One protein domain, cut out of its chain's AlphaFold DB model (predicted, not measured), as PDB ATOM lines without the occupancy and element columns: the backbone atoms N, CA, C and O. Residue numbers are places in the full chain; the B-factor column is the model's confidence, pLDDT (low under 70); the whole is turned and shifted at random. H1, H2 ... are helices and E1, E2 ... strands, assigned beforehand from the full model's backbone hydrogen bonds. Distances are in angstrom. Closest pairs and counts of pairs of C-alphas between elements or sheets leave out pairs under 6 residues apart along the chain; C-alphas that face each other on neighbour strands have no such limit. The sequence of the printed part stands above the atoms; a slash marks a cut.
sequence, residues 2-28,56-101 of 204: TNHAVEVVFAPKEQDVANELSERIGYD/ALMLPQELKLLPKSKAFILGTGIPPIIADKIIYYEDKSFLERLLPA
ATOM      1  N   THR A   2      35.046 -21.284  10.834       55.31
ATOM      2  CA  THR A   2      34.845 -22.729  11.102       55.31
ATOM      3  C   THR A   2      33.549 -23.309  10.539       55.31
ATOM      4  O   THR A   2      33.192 -24.433  10.869       55.31
ATOM      5  N   ASN A   3      32.839 -22.563   9.691       72.81
ATOM      6  CA  ASN A   3      31.691 -23.087   8.958       72.81
ATOM      7  C   ASN A   3      31.496 -22.303   7.651       72.81
ATOM      8  O   ASN A   3      30.770 -21.313   7.614       72.81
ATOM      9  N   HIS A   4      32.193 -22.721   6.598       73.75
ATOM     10  CA  HIS A   4      31.911 -22.311   5.225       73.75
ATOM     11  C   HIS A   4      31.644 -23.589   4.433       73.75
ATOM     12  O   HIS A   4      32.421 -24.536   4.524       73.75
ATOM     13  N   ALA A   5      30.546 -23.634   3.678       83.31
ATOM     14  CA  ALA A   5      30.215 -24.805   2.862       83.31
ATOM     15  C   ALA A   5      31.194 -24.991   1.689       83.31
ATOM     16  O   ALA A   5      31.410 -26.115   1.238       83.31
ATOM     17  N   VAL A   6      31.771 -23.883   1.207       89.56
ATOM     18  CA  VAL A   6      32.721 -23.826   0.094       89.56
ATOM     19  C   VAL A   6      33.784 -22.767   0.386       89.56
ATOM     20  O   VAL A   6      33.463 -21.659   0.816       89.56
ATOM     21  N   GLU A   7      35.038 -23.101   0.112       91.06
ATOM     22  CA  GLU A   7      36.206 -22.231   0.188       91.06
ATOM     23  C   GLU A   7      36.880 -22.153  -1.184       91.06
ATOM     24  O   GLU A   7      37.078 -23.170  -1.853       91.06
ATOM     25  N   VAL A   8      37.237 -20.938  -1.601       92.88
ATOM     26  CA  VAL A   8      37.984 -20.692  -2.838       92.88
ATOM     27  C   VAL A   8      39.409 -20.304  -2.473       92.88
ATOM     28  O   VAL A   8      39.631 -19.269  -1.845       92.88
ATOM     29  N   VAL A   9      40.372 -21.124  -2.886       92.69
ATOM     30  CA  VAL A   9      41.792 -20.945  -2.572       92.69
ATOM     31  C   VAL A   9      42.569 -20.638  -3.848       92.69
ATOM     32  O   VAL A   9      42.393 -21.282  -4.884       92.69
ATOM     33  N   PHE A  10      43.454 -19.647  -3.789       93.06
ATOM     34  CA  PHE A  10      44.348 -19.296  -4.893       93.06
ATOM     35  C   PHE A  10      45.753 -19.855  -4.671       93.06
ATOM     36  O   PHE A  10      46.095 -20.263  -3.566       93.06
ATOM     37  N   ALA A  11      46.573 -19.835  -5.728       92.69
ATOM     38  CA  ALA A  11      47.966 -20.269  -5.672       92.69
ATOM     39  C   ALA A  11      48.705 -19.618  -4.476       92.69
ATOM     40  O   ALA A  11      48.819 -18.384  -4.434       92.69
ATOM     41  N   PRO A  12      49.175 -20.413  -3.495       92.62
ATOM     42  CA  PRO A  12      49.820 -19.894  -2.297       92.62
ATOM     43  C   PRO A  12      51.219 -19.365  -2.622       92.62
ATOM     44  O   PRO A  12      51.919 -19.898  -3.482       92.62
ATOM     45  N   LYS A  13      51.654 -18.321  -1.910       91.69
ATOM     46  CA  LYS A  13      53.037 -17.816  -1.999       91.69
ATOM     47  C   LYS A  13      53.943 -18.465  -0.951       91.69
ATOM     48  O   LYS A  13      55.064 -18.875  -1.250       91.69
ATOM     49  N   GLU A  14      53.442 -18.579   0.273       94.62
ATOM     50  CA  GLU A  14      54.171 -19.108   1.425       94.62
ATOM     51  C   GLU A  14      54.266 -20.638   1.384       94.62
ATOM     52  O   GLU A  14      53.406 -21.318   0.823       94.62
ATOM     53  N   GLN A  15      55.356 -21.195   1.925       93.56
ATOM     54  CA  GLN A  15      55.557 -22.649   1.949       93.56
ATOM     55  C   GLN A  15      54.603 -23.340   2.919       93.56
ATOM     56  O   GLN A  15      54.035 -24.366   2.556       93.56
ATOM     57  N   ASP A  16      54.393 -22.763   4.097       95.62
ATOM     58  CA  ASP A  16      53.582 -23.385   5.143       95.62
ATOM     59  C   ASP A  16      52.117 -23.500   4.712       95.62
ATOM     60  O   ASP A  16      51.533 -24.578   4.786       95.62
ATOM     61  N   VAL A  17      51.577 -22.442   4.097       94.25
ATOM     62  CA  VAL A  17      50.231 -22.444   3.501       94.25
ATOM     63  C   VAL A  17      50.105 -23.485   2.381       94.25
ATOM     64  O   VAL A  17      49.075 -24.138   2.246       94.25
ATOM     65  N   ALA A  18      51.150 -23.671   1.567       94.81
ATOM     66  CA  ALA A  18      51.142 -24.682   0.508       94.81
ATOM     67  C   ALA A  18      51.173 -26.115   1.067       94.81
ATOM     68  O   ALA A  18      50.549 -27.005   0.489       94.81
ATOM     69  N   ASN A  19      51.882 -26.337   2.178       95.25
ATOM     70  CA  ASN A  19      51.909 -27.626   2.869       95.25
ATOM     71  C   ASN A  19      50.532 -27.942   3.471       95.25
ATOM     72  O   ASN A  19      49.982 -29.004   3.186       95.25
ATOM     73  N   GLU A  20      49.936 -26.991   4.200       93.94
ATOM     74  CA  GLU A  20      48.588 -27.134   4.764       93.94
ATOM     75  C   GLU A  20      47.553 -27.419   3.665       93.94
ATOM     76  O   GLU A  20      46.739 -28.336   3.779       93.94
ATOM     77  N   LEU A  21      47.606 -26.682   2.552       93.50
ATOM     78  CA  LEU A  21      46.687 -26.882   1.434       93.50
ATOM     79  C   LEU A  21      46.852 -28.266   0.785       93.50
ATOM     80  O   LEU A  21      45.854 -28.898   0.445       93.50
ATOM     81  N   SER A  22      48.086 -28.754   0.637       94.88
ATOM     82  CA  SER A  22      48.370 -30.098   0.112       94.88
ATOM     83  C   SER A  22      47.767 -31.188   1.002       94.88
ATOM     84  O   SER A  22      47.113 -32.106   0.501       94.88
ATOM     85  N   GLU A  23      47.900 -31.048   2.322       93.44
ATOM     86  CA  GLU A  23      47.293 -31.961   3.295       93.44
ATOM     87  C   GLU A  23      45.759 -31.909   3.261       93.44
ATOM     88  O   GLU A  23      45.110 -32.957   3.318       93.44
ATOM     89  N   ARG A  24      45.178 -30.712   3.108       91.69
ATOM     90  CA  ARG A  24      43.723 -30.501   3.014       91.69
ATOM     91  C   ARG A  24      43.110 -31.070   1.736       91.69
ATOM     92  O   ARG A  24      41.996 -31.586   1.783       91.69
ATOM     93  N   ILE A  25      43.808 -30.964   0.603       92.44
ATOM     94  CA  ILE A  25      43.389 -31.575  -0.671       92.44
ATOM     95  C   ILE A  25      43.418 -33.103  -0.546       92.44
ATOM     96  O   ILE A  25      42.504 -33.778  -1.018       92.44
ATOM     97  N   GLY A  26      44.442 -33.638   0.119       92.31
ATOM     98  CA  GLY A  26      44.523 -35.042   0.488       92.31
ATOM     99  C   GLY A  26      45.427 -35.883  -0.412       92.31
ATOM    100  O   GLY A  26      46.307 -35.396  -1.129       92.31
ATOM    101  N   TYR A  27      45.240 -37.196  -0.314       94.31
ATOM    102  CA  TYR A  27      46.147 -38.199  -0.857       94.31
ATOM    103  C   TYR A  27      45.382 -39.251  -1.642       94.31
ATOM    104  O   TYR A  27      44.250 -39.582  -1.300       94.31
ATOM    105  N   ASP A  28      46.057 -39.809  -2.636       92.62
ATOM    106  CA  ASP A  28      45.593 -40.928  -3.437       92.62
ATOM    107  C   ASP A  28      46.610 -42.078  -3.390       92.62
ATOM    108  O   ASP A  28      47.781 -41.896  -3.025       92.62
ATOM    109  N   ALA A  56      50.461 -37.591  -2.354       94.00
ATOM    110  CA  ALA A  56      49.637 -36.383  -2.329       94.00
ATOM    111  C   ALA A  56      49.023 -36.133  -3.718       94.00
ATOM    112  O   ALA A  56      49.710 -36.325  -4.724       94.00
ATOM    113  N   LEU A  57      47.762 -35.692  -3.765       93.12
ATOM    114  CA  LEU A  57      47.089 -35.350  -5.027       93.12
ATOM    115  C   LEU A  57      47.790 -34.196  -5.753       93.12
ATOM    116  O   LEU A  57      47.926 -34.221  -6.972       93.12
ATOM    117  N   MET A  58      48.262 -33.208  -4.988       93.62
ATOM    118  CA  MET A  58      49.152 -32.154  -5.463       93.62
ATOM    119  C   MET A  58      50.223 -31.853  -4.425       93.62
ATOM    120  O   MET A  58      49.921 -31.634  -3.248       93.62
ATOM    121  N   LEU A  59      51.476 -31.805  -4.868       94.81
ATOM    122  CA  LEU A  59      52.604 -31.407  -4.033       94.81
ATOM    123  C   LEU A  59      52.579 -29.892  -3.766       94.81
ATOM    124  O   LEU A  59      52.158 -29.122  -4.629       94.81
ATOM    125  N   PRO A  60      53.138 -29.419  -2.637       94.75
ATOM    126  CA  PRO A  60      53.240 -27.986  -2.342       94.75
ATOM    127  C   PRO A  60      53.923 -27.175  -3.455       94.75
ATOM    128  O   PRO A  60      53.558 -26.033  -3.724       94.75
ATOM    129  N   GLN A  61      54.898 -27.777  -4.140       94.19
ATOM    130  CA  GLN A  61      55.588 -27.165  -5.279       94.19
ATOM    131  C   GLN A  61      54.669 -27.027  -6.502       94.19
ATOM    132  O   GLN A  61      54.688 -25.994  -7.166       94.19
ATOM    133  N   GLU A  62      53.828 -28.029  -6.768       92.81
ATOM    134  CA  GLU A  62      52.845 -28.005  -7.860       92.81
ATOM    135  C   GLU A  62      51.754 -26.959  -7.583       92.81
ATOM    136  O   GLU A  62      51.392 -26.199  -8.480       92.81
ATOM    137  N   LEU A  63      51.307 -26.839  -6.326       93.50
ATOM    138  CA  LEU A  63      50.344 -25.818  -5.893       93.50
ATOM    139  C   LEU A  63      50.867 -24.394  -6.118       93.50
ATOM    140  O   LEU A  63      50.124 -23.520  -6.565       93.50
ATOM    141  N   LYS A  64      52.153 -24.158  -5.840       93.06
ATOM    142  CA  LYS A  64      52.808 -22.858  -6.057       93.06
ATOM    143  C   LYS A  64      52.979 -22.507  -7.534       93.06
ATOM    144  O   LYS A  64      52.971 -21.330  -7.885       93.06
ATOM    145  N   LEU A  65      53.142 -23.515  -8.389       93.69
ATOM    146  CA  LEU A  65      53.281 -23.346  -9.837       93.69
ATOM    147  C   LEU A  65      51.935 -23.223 -10.562       93.69
ATOM    148  O   LEU A  65      51.915 -23.046 -11.782       93.69
ATOM    149  N   LEU A  66      50.811 -23.294  -9.840       92.50
ATOM    150  CA  LEU A  66      49.492 -23.177 -10.442       92.50
ATOM    151  C   LEU A  66      49.335 -21.818 -11.161       92.50
ATOM    152  O   LEU A  66      49.618 -20.768 -10.571       92.50
ATOM    153  N   PRO A  67      48.843 -21.796 -12.416       92.94
ATOM    154  CA  PRO A  67      48.623 -20.556 -13.146       92.94
ATOM    155  C   PRO A  67      47.712 -19.581 -12.400       92.94
ATOM    156  O   PRO A  67      46.714 -19.965 -11.787       92.94
ATOM    157  N   LYS A  68      47.984 -18.278 -12.547       90.62
ATOM    158  CA  LYS A  68      47.144 -17.209 -11.982       90.62
ATOM    159  C   LYS A  68      45.723 -17.181 -12.547       90.62
ATOM    160  O   LYS A  68      44.900 -16.467 -11.989       90.62
ATOM    161  N   SER A  69      45.429 -17.910 -13.615       92.69
ATOM    162  CA  SER A  69      44.076 -18.072 -14.146       92.69
ATOM    163  C   SER A  69      43.274 -19.155 -13.429       92.69
ATOM    164  O   SER A  69      42.077 -19.227 -13.648       92.69
ATOM    165  N   LYS A  70      43.877 -19.973 -12.554       94.19
ATOM    166  CA  LYS A  70      43.191 -21.085 -11.879       94.19
ATOM    167  C   LYS A  70      43.003 -20.859 -10.378       94.19
ATOM    168  O   LYS A  70      43.715 -20.065  -9.752       94.19
ATOM    169  N   ALA A  71      42.015 -21.541  -9.814       94.56
ATOM    170  CA  ALA A  71      41.682 -21.543  -8.394       94.56
ATOM    171  C   ALA A  71      41.246 -22.944  -7.946       94.56
ATOM    172  O   ALA A  71      40.755 -23.734  -8.751       94.56
ATOM    173  N   PHE A  72      41.405 -23.234  -6.661       93.38
ATOM    174  CA  PHE A  72      40.877 -24.438  -6.034       93.38
ATOM    175  C   PHE A  72      39.546 -24.131  -5.365       93.38
ATOM    176  O   PHE A  72      39.406 -23.107  -4.696       93.38
ATOM    177  N   ILE A  73      38.589 -25.034  -5.521       93.62
ATOM    178  CA  ILE A  73      37.309 -25.007  -4.825       93.62
ATOM    179  C   ILE A  73      37.287 -26.216  -3.896       93.62
ATOM    180  O   ILE A  73      37.324 -27.362  -4.353       93.62
ATOM    181  N   LEU A  74      37.255 -25.945  -2.595       91.88
ATOM    182  CA  LEU A  74      37.172 -26.949  -1.541       91.88
ATOM    183  C   LEU A  74      35.784 -26.857  -0.915       91.88
ATOM    184  O   LEU A  74      35.393 -25.794  -0.442       91.88
ATOM    185  N   GLY A  75      35.024 -27.947  -0.923       88.56
ATOM    186  CA  GLY A  75      33.670 -27.970  -0.376       88.56
ATOM    187  C   GLY A  75      33.386 -29.255   0.381       88.56
ATOM    188  O   GLY A  75      34.007 -30.291   0.140       88.56
ATOM    189  N   THR A  76      32.438 -29.198   1.309       85.94
ATOM    190  CA  THR A  76      32.052 -30.378   2.089       85.94
ATOM    191  C   THR A  76      31.321 -31.385   1.203       85.94
ATOM    192  O   THR A  76      30.309 -31.057   0.588       85.94
ATOM    193  N   GLY A  77      31.805 -32.628   1.164       86.12
ATOM    194  CA  GLY A  77      31.157 -33.723   0.431       86.12
ATOM    195  C   GLY A  77      31.426 -33.743  -1.077       86.12
ATOM    196  O   GLY A  77      30.788 -34.515  -1.789       86.12
ATOM    197  N   ILE A  78      32.361 -32.927  -1.569       89.62
ATOM    198  CA  ILE A  78      32.766 -32.887  -2.979       89.62
ATOM    199  C   ILE A  78      34.297 -33.000  -3.034       89.62
ATOM    200  O   ILE A  78      34.969 -32.387  -2.201       89.62
ATOM    201  N   PRO A  79      34.877 -33.775  -3.971       90.81
ATOM    202  CA  PRO A  79      36.323 -33.776  -4.168       90.81
ATOM    203  C   PRO A  79      36.831 -32.368  -4.524       90.81
ATOM    204  O   PRO A  79      36.081 -31.573  -5.091       90.81
ATOM    205  N   PRO A  80      38.097 -32.043  -4.221       92.44
ATOM    206  CA  PRO A  80      38.684 -30.754  -4.572       92.44
ATOM    207  C   PRO A  80      38.618 -30.514  -6.087       92.44
ATOM    208  O   PRO A  80      39.011 -31.372  -6.879       92.44
ATOM    209  N   ILE A  81      38.132 -29.338  -6.494       93.75
ATOM    210  CA  ILE A  81      37.967 -28.968  -7.908       93.75
ATOM    211  C   ILE A  81      38.978 -27.886  -8.276       93.75
ATOM    212  O   ILE A  81      39.145 -26.907  -7.552       93.75
ATOM    213  N   ILE A  82      39.611 -28.032  -9.439       94.12
ATOM    214  CA  ILE A  82      40.407 -26.972 -10.059       94.12
ATOM    215  C   ILE A  82      39.515 -26.244 -11.061       94.12
ATOM    216  O   ILE A  82      39.084 -26.832 -12.051       94.12
ATOM    217  N   ALA A  83      39.248 -24.969 -10.801       94.81
ATOM    218  CA  ALA A  83      38.398 -24.119 -11.623       94.81
ATOM    219  C   ALA A  83      39.201 -23.007 -12.306       94.81
ATOM    220  O   ALA A  83      40.241 -22.566 -11.807       94.81
ATOM    221  N   ASP A  84      38.691 -22.534 -13.439       94.75
ATOM    222  CA  ASP A  84      39.178 -21.326 -14.097       94.75
ATOM    223  C   ASP A  84      38.553 -20.085 -13.454       94.75
ATOM    224  O   ASP A  84      37.360 -20.042 -13.145       94.75
ATOM    225  N   LYS A  85      39.378 -19.067 -13.219       93.19
ATOM    226  CA  LYS A  85      38.932 -17.778 -12.708       93.19
ATOM    227  C   LYS A  85      38.184 -17.035 -13.795       93.19
ATOM    228  O   LYS A  85      38.621 -16.960 -14.937       93.19
ATOM    229  N   ILE A  86      37.114 -16.382 -13.374       90.81
ATOM    230  CA  ILE A  86      36.409 -15.420 -14.205       90.81
ATOM    231  C   ILE A  86      37.209 -14.113 -14.184       90.81
ATOM    232  O   ILE A  86      37.357 -13.485 -13.133       90.81
ATOM    233  N   ILE A  87      37.747 -13.719 -15.339       91.69
ATOM    234  CA  ILE A  87      38.541 -12.499 -15.517       91.69
ATOM    235  C   ILE A  87      37.740 -11.531 -16.394       91.69
ATOM    236  O   ILE A  87      37.533 -11.775 -17.578       91.69
ATOM    237  N   TYR A  88      37.286 -10.419 -15.804       91.06
ATOM    238  CA  TYR A  88      36.294  -9.531 -16.431       91.06
ATOM    239  C   TYR A  88      36.730  -8.941 -17.782       91.06
ATOM    240  O   TYR A  88      35.883  -8.631 -18.610       91.06
ATOM    241  N   TYR A  89      38.034  -8.745 -17.996       90.44
ATOM    242  CA  TYR A  89      38.558  -8.163 -19.233       90.44
ATOM    243  C   TYR A  89      38.845  -9.205 -20.322       90.44
ATOM    244  O   TYR A  89      39.081  -8.824 -21.465       90.44
ATOM    245  N   GLU A  90      38.845 -10.500 -19.993       90.69
ATOM    246  CA  GLU A  90      39.066 -11.581 -20.965       90.69
ATOM    247  C   GLU A  90      37.750 -12.091 -21.568       90.69
ATOM    248  O   GLU A  90      37.718 -12.516 -22.723       90.69
ATOM    249  N   ASP A  91      36.650 -12.023 -20.816       90.06
ATOM    250  CA  ASP A  91      35.340 -12.504 -21.253       90.06
ATOM    251  C   ASP A  91      34.459 -11.355 -21.775       90.06
ATOM    252  O   ASP A  91      34.101 -10.413 -21.060       90.06
ATOM    253  N   LYS A  92      34.069 -11.468 -23.052       89.50
ATOM    254  CA  LYS A  92      33.240 -10.492 -23.781       89.50
ATOM    255  C   LYS A  92      31.924 -10.176 -23.070       89.50
ATOM    256  O   LYS A  92      31.471  -9.035 -23.123       89.50
ATOM    257  N   SER A  93      31.350 -11.149 -22.365       90.44
ATOM    258  CA  SER A  93      30.085 -11.004 -21.635       90.44
ATOM    259  C   SER A  93      30.179  -9.971 -20.506       90.44
ATOM    260  O   SER A  93      29.179  -9.351 -20.137       90.44
ATOM    261  N   PHE A  94      31.378  -9.784 -19.943       90.69
ATOM    262  CA  PHE A  94      31.636  -8.798 -18.893       90.69
ATOM    263  C   PHE A  94      32.066  -7.444 -19.456       90.69
ATOM    264  O   PHE A  94      31.773  -6.423 -18.835       90.69
ATOM    265  N   LEU A  95      32.686  -7.414 -20.640       91.00
ATOM    266  CA  LEU A  95      33.057  -6.167 -21.313       91.00
ATOM    267  C   LEU A  95      31.835  -5.300 -21.644       91.00
ATOM    268  O   LEU A  95      31.893  -4.086 -21.470       91.00
ATOM    269  N   GLU A  96      30.708  -5.905 -22.034       89.31
ATOM    270  CA  GLU A  96      29.450  -5.174 -22.277       89.31
ATOM    271  C   GLU A  96      28.890  -4.490 -21.018       89.31
ATOM    272  O   GLU A  96      28.135  -3.524 -21.111       89.31
ATOM    273  N   ARG A  97      29.265  -4.978 -19.829       89.00
ATOM    274  CA  ARG A  97      28.834  -4.448 -18.525       89.00
ATOM    275  C   ARG A  97      29.895  -3.561 -17.872       89.00
ATOM    276  O   ARG A  97      29.719  -3.152 -16.722       89.00
ATOM    277  N   LEU A  98      31.005  -3.296 -18.561       90.75
ATOM    278  CA  LEU A  98      32.113  -2.520 -18.025       90.75
ATOM    279  C   LEU A  98      31.727  -1.040 -17.948       90.75
ATOM    280  O   LEU A  98      31.496  -0.383 -18.961       90.75
ATOM    281  N   LEU A  99      31.673  -0.508 -16.729       89.62
ATOM    282  CA  LEU A  99      31.473   0.920 -16.494       89.62
ATOM    283  C   LEU A  99      32.802   1.678 -16.639       89.62
ATOM    284  O   LEU A  99      33.861   1.118 -16.335       89.62
ATOM    285  N   PRO A 100      32.772   2.953 -17.072       88.19
ATOM    286  CA  PRO A 100      33.972   3.778 -17.115       88.19
ATOM    287  C   PRO A 100      34.592   3.912 -15.719       88.19
ATOM    288  O   PRO A 100      33.885   3.932 -14.707       88.19
ATOM    289  N   ALA A 101      35.923   4.018 -15.673       87.62
ATOM    290  CA  ALA A 101      36.648   4.193 -14.423       87.62
ATOM    291  C   ALA A 101      36.131   5.436 -13.669       87.62
ATOM    292  O   ALA A 101      35.882   6.473 -14.296       87.62
TER     293      ALA A 101
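What this domain is: This is residues 2 to 28 and 56 to 101 of the 204 residues of the protein "Type IV secretion system protein VirD4" of Bradyrhizobium sp. Gha (UniProt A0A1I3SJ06). Picture a small antiparallel sheet of three strands, with a pair of helices, H1 and H2, meeting it loosely through the last residues of H1, and a thin tail, residues 85 to 101, running away from the sheet with the short helix H3 on it. The tail makes much of the length, and the outline is elongated, 45 by 26 by 22 A. The printed part has 73 residues with three named helices and three named strands, in the order E1 H1 H2 E2 E3 H3, and its class is mixed, helices and strands. The sheet's order is E1 E2 E3, and the whole is loose, with a radius of gyration of the C-alphas of 15.0 A.

How they stand to each other: Start at E1, residues 6 to 9, an edge strand, and look across to E2, residues 70 to 75, the inner strand. They are antiparallel at 151 degrees, with N 7 and O 74 within hydrogen-bond range at 2.8 A and N 9 and O 72 at 2.9 A. On the other side of E2 find E3, residues 78 to 84, the other edge strand. E2 and E3 form a hairpin, antiparallel at 158 degrees, with N 73 and O 81 within hydrogen-bond range at 2.8 A. H1, residues 15 to 25, only grazes the sheet, with its residues 21 to 25; its closest C-alphas to E3 are those of Ile 25 and Pro 80, 6.2 A apart. H1 touches H2, residues 60 to 64, where the closest C-alphas, those of Ala 18 and Pro 60, are 4.8 A apart. H2 is not on the sheet. H3, residues 92 to 95, touches no helix and is not on the sheet. In H1 and H2 every O i to N i+4 pair is within hydrogen-bond range; H3 is too short for such a pair.

Where its parts are: Find C-alpha 6 at (32.721, -23.826, 0.094), where E1 begins; it spans 9.9 A. H1 begins at C-alpha 15, (55.557, -22.649, 1.949), and measures 15.3 A. H2 spans 6.3 A, E2 16.4 A and E3 17.3 A. H3 spans 5.0 A and ends at C-alpha 95, (33.057, -6.167, -21.313).

The domain as a whole: The two C-alphas farthest apart are those of Asp 28 and Pro 100, 48.2 A. Residues 29 to 55 are not printed, and C-alphas 28 and 56 are 6.2 A apart across this cut, which lies in the link from H1 to H2. Of the links printed whole, E3 to H3 is short and the others are tight. The mean pLDDT of the printed part is 91.1; residue 2 is under 70.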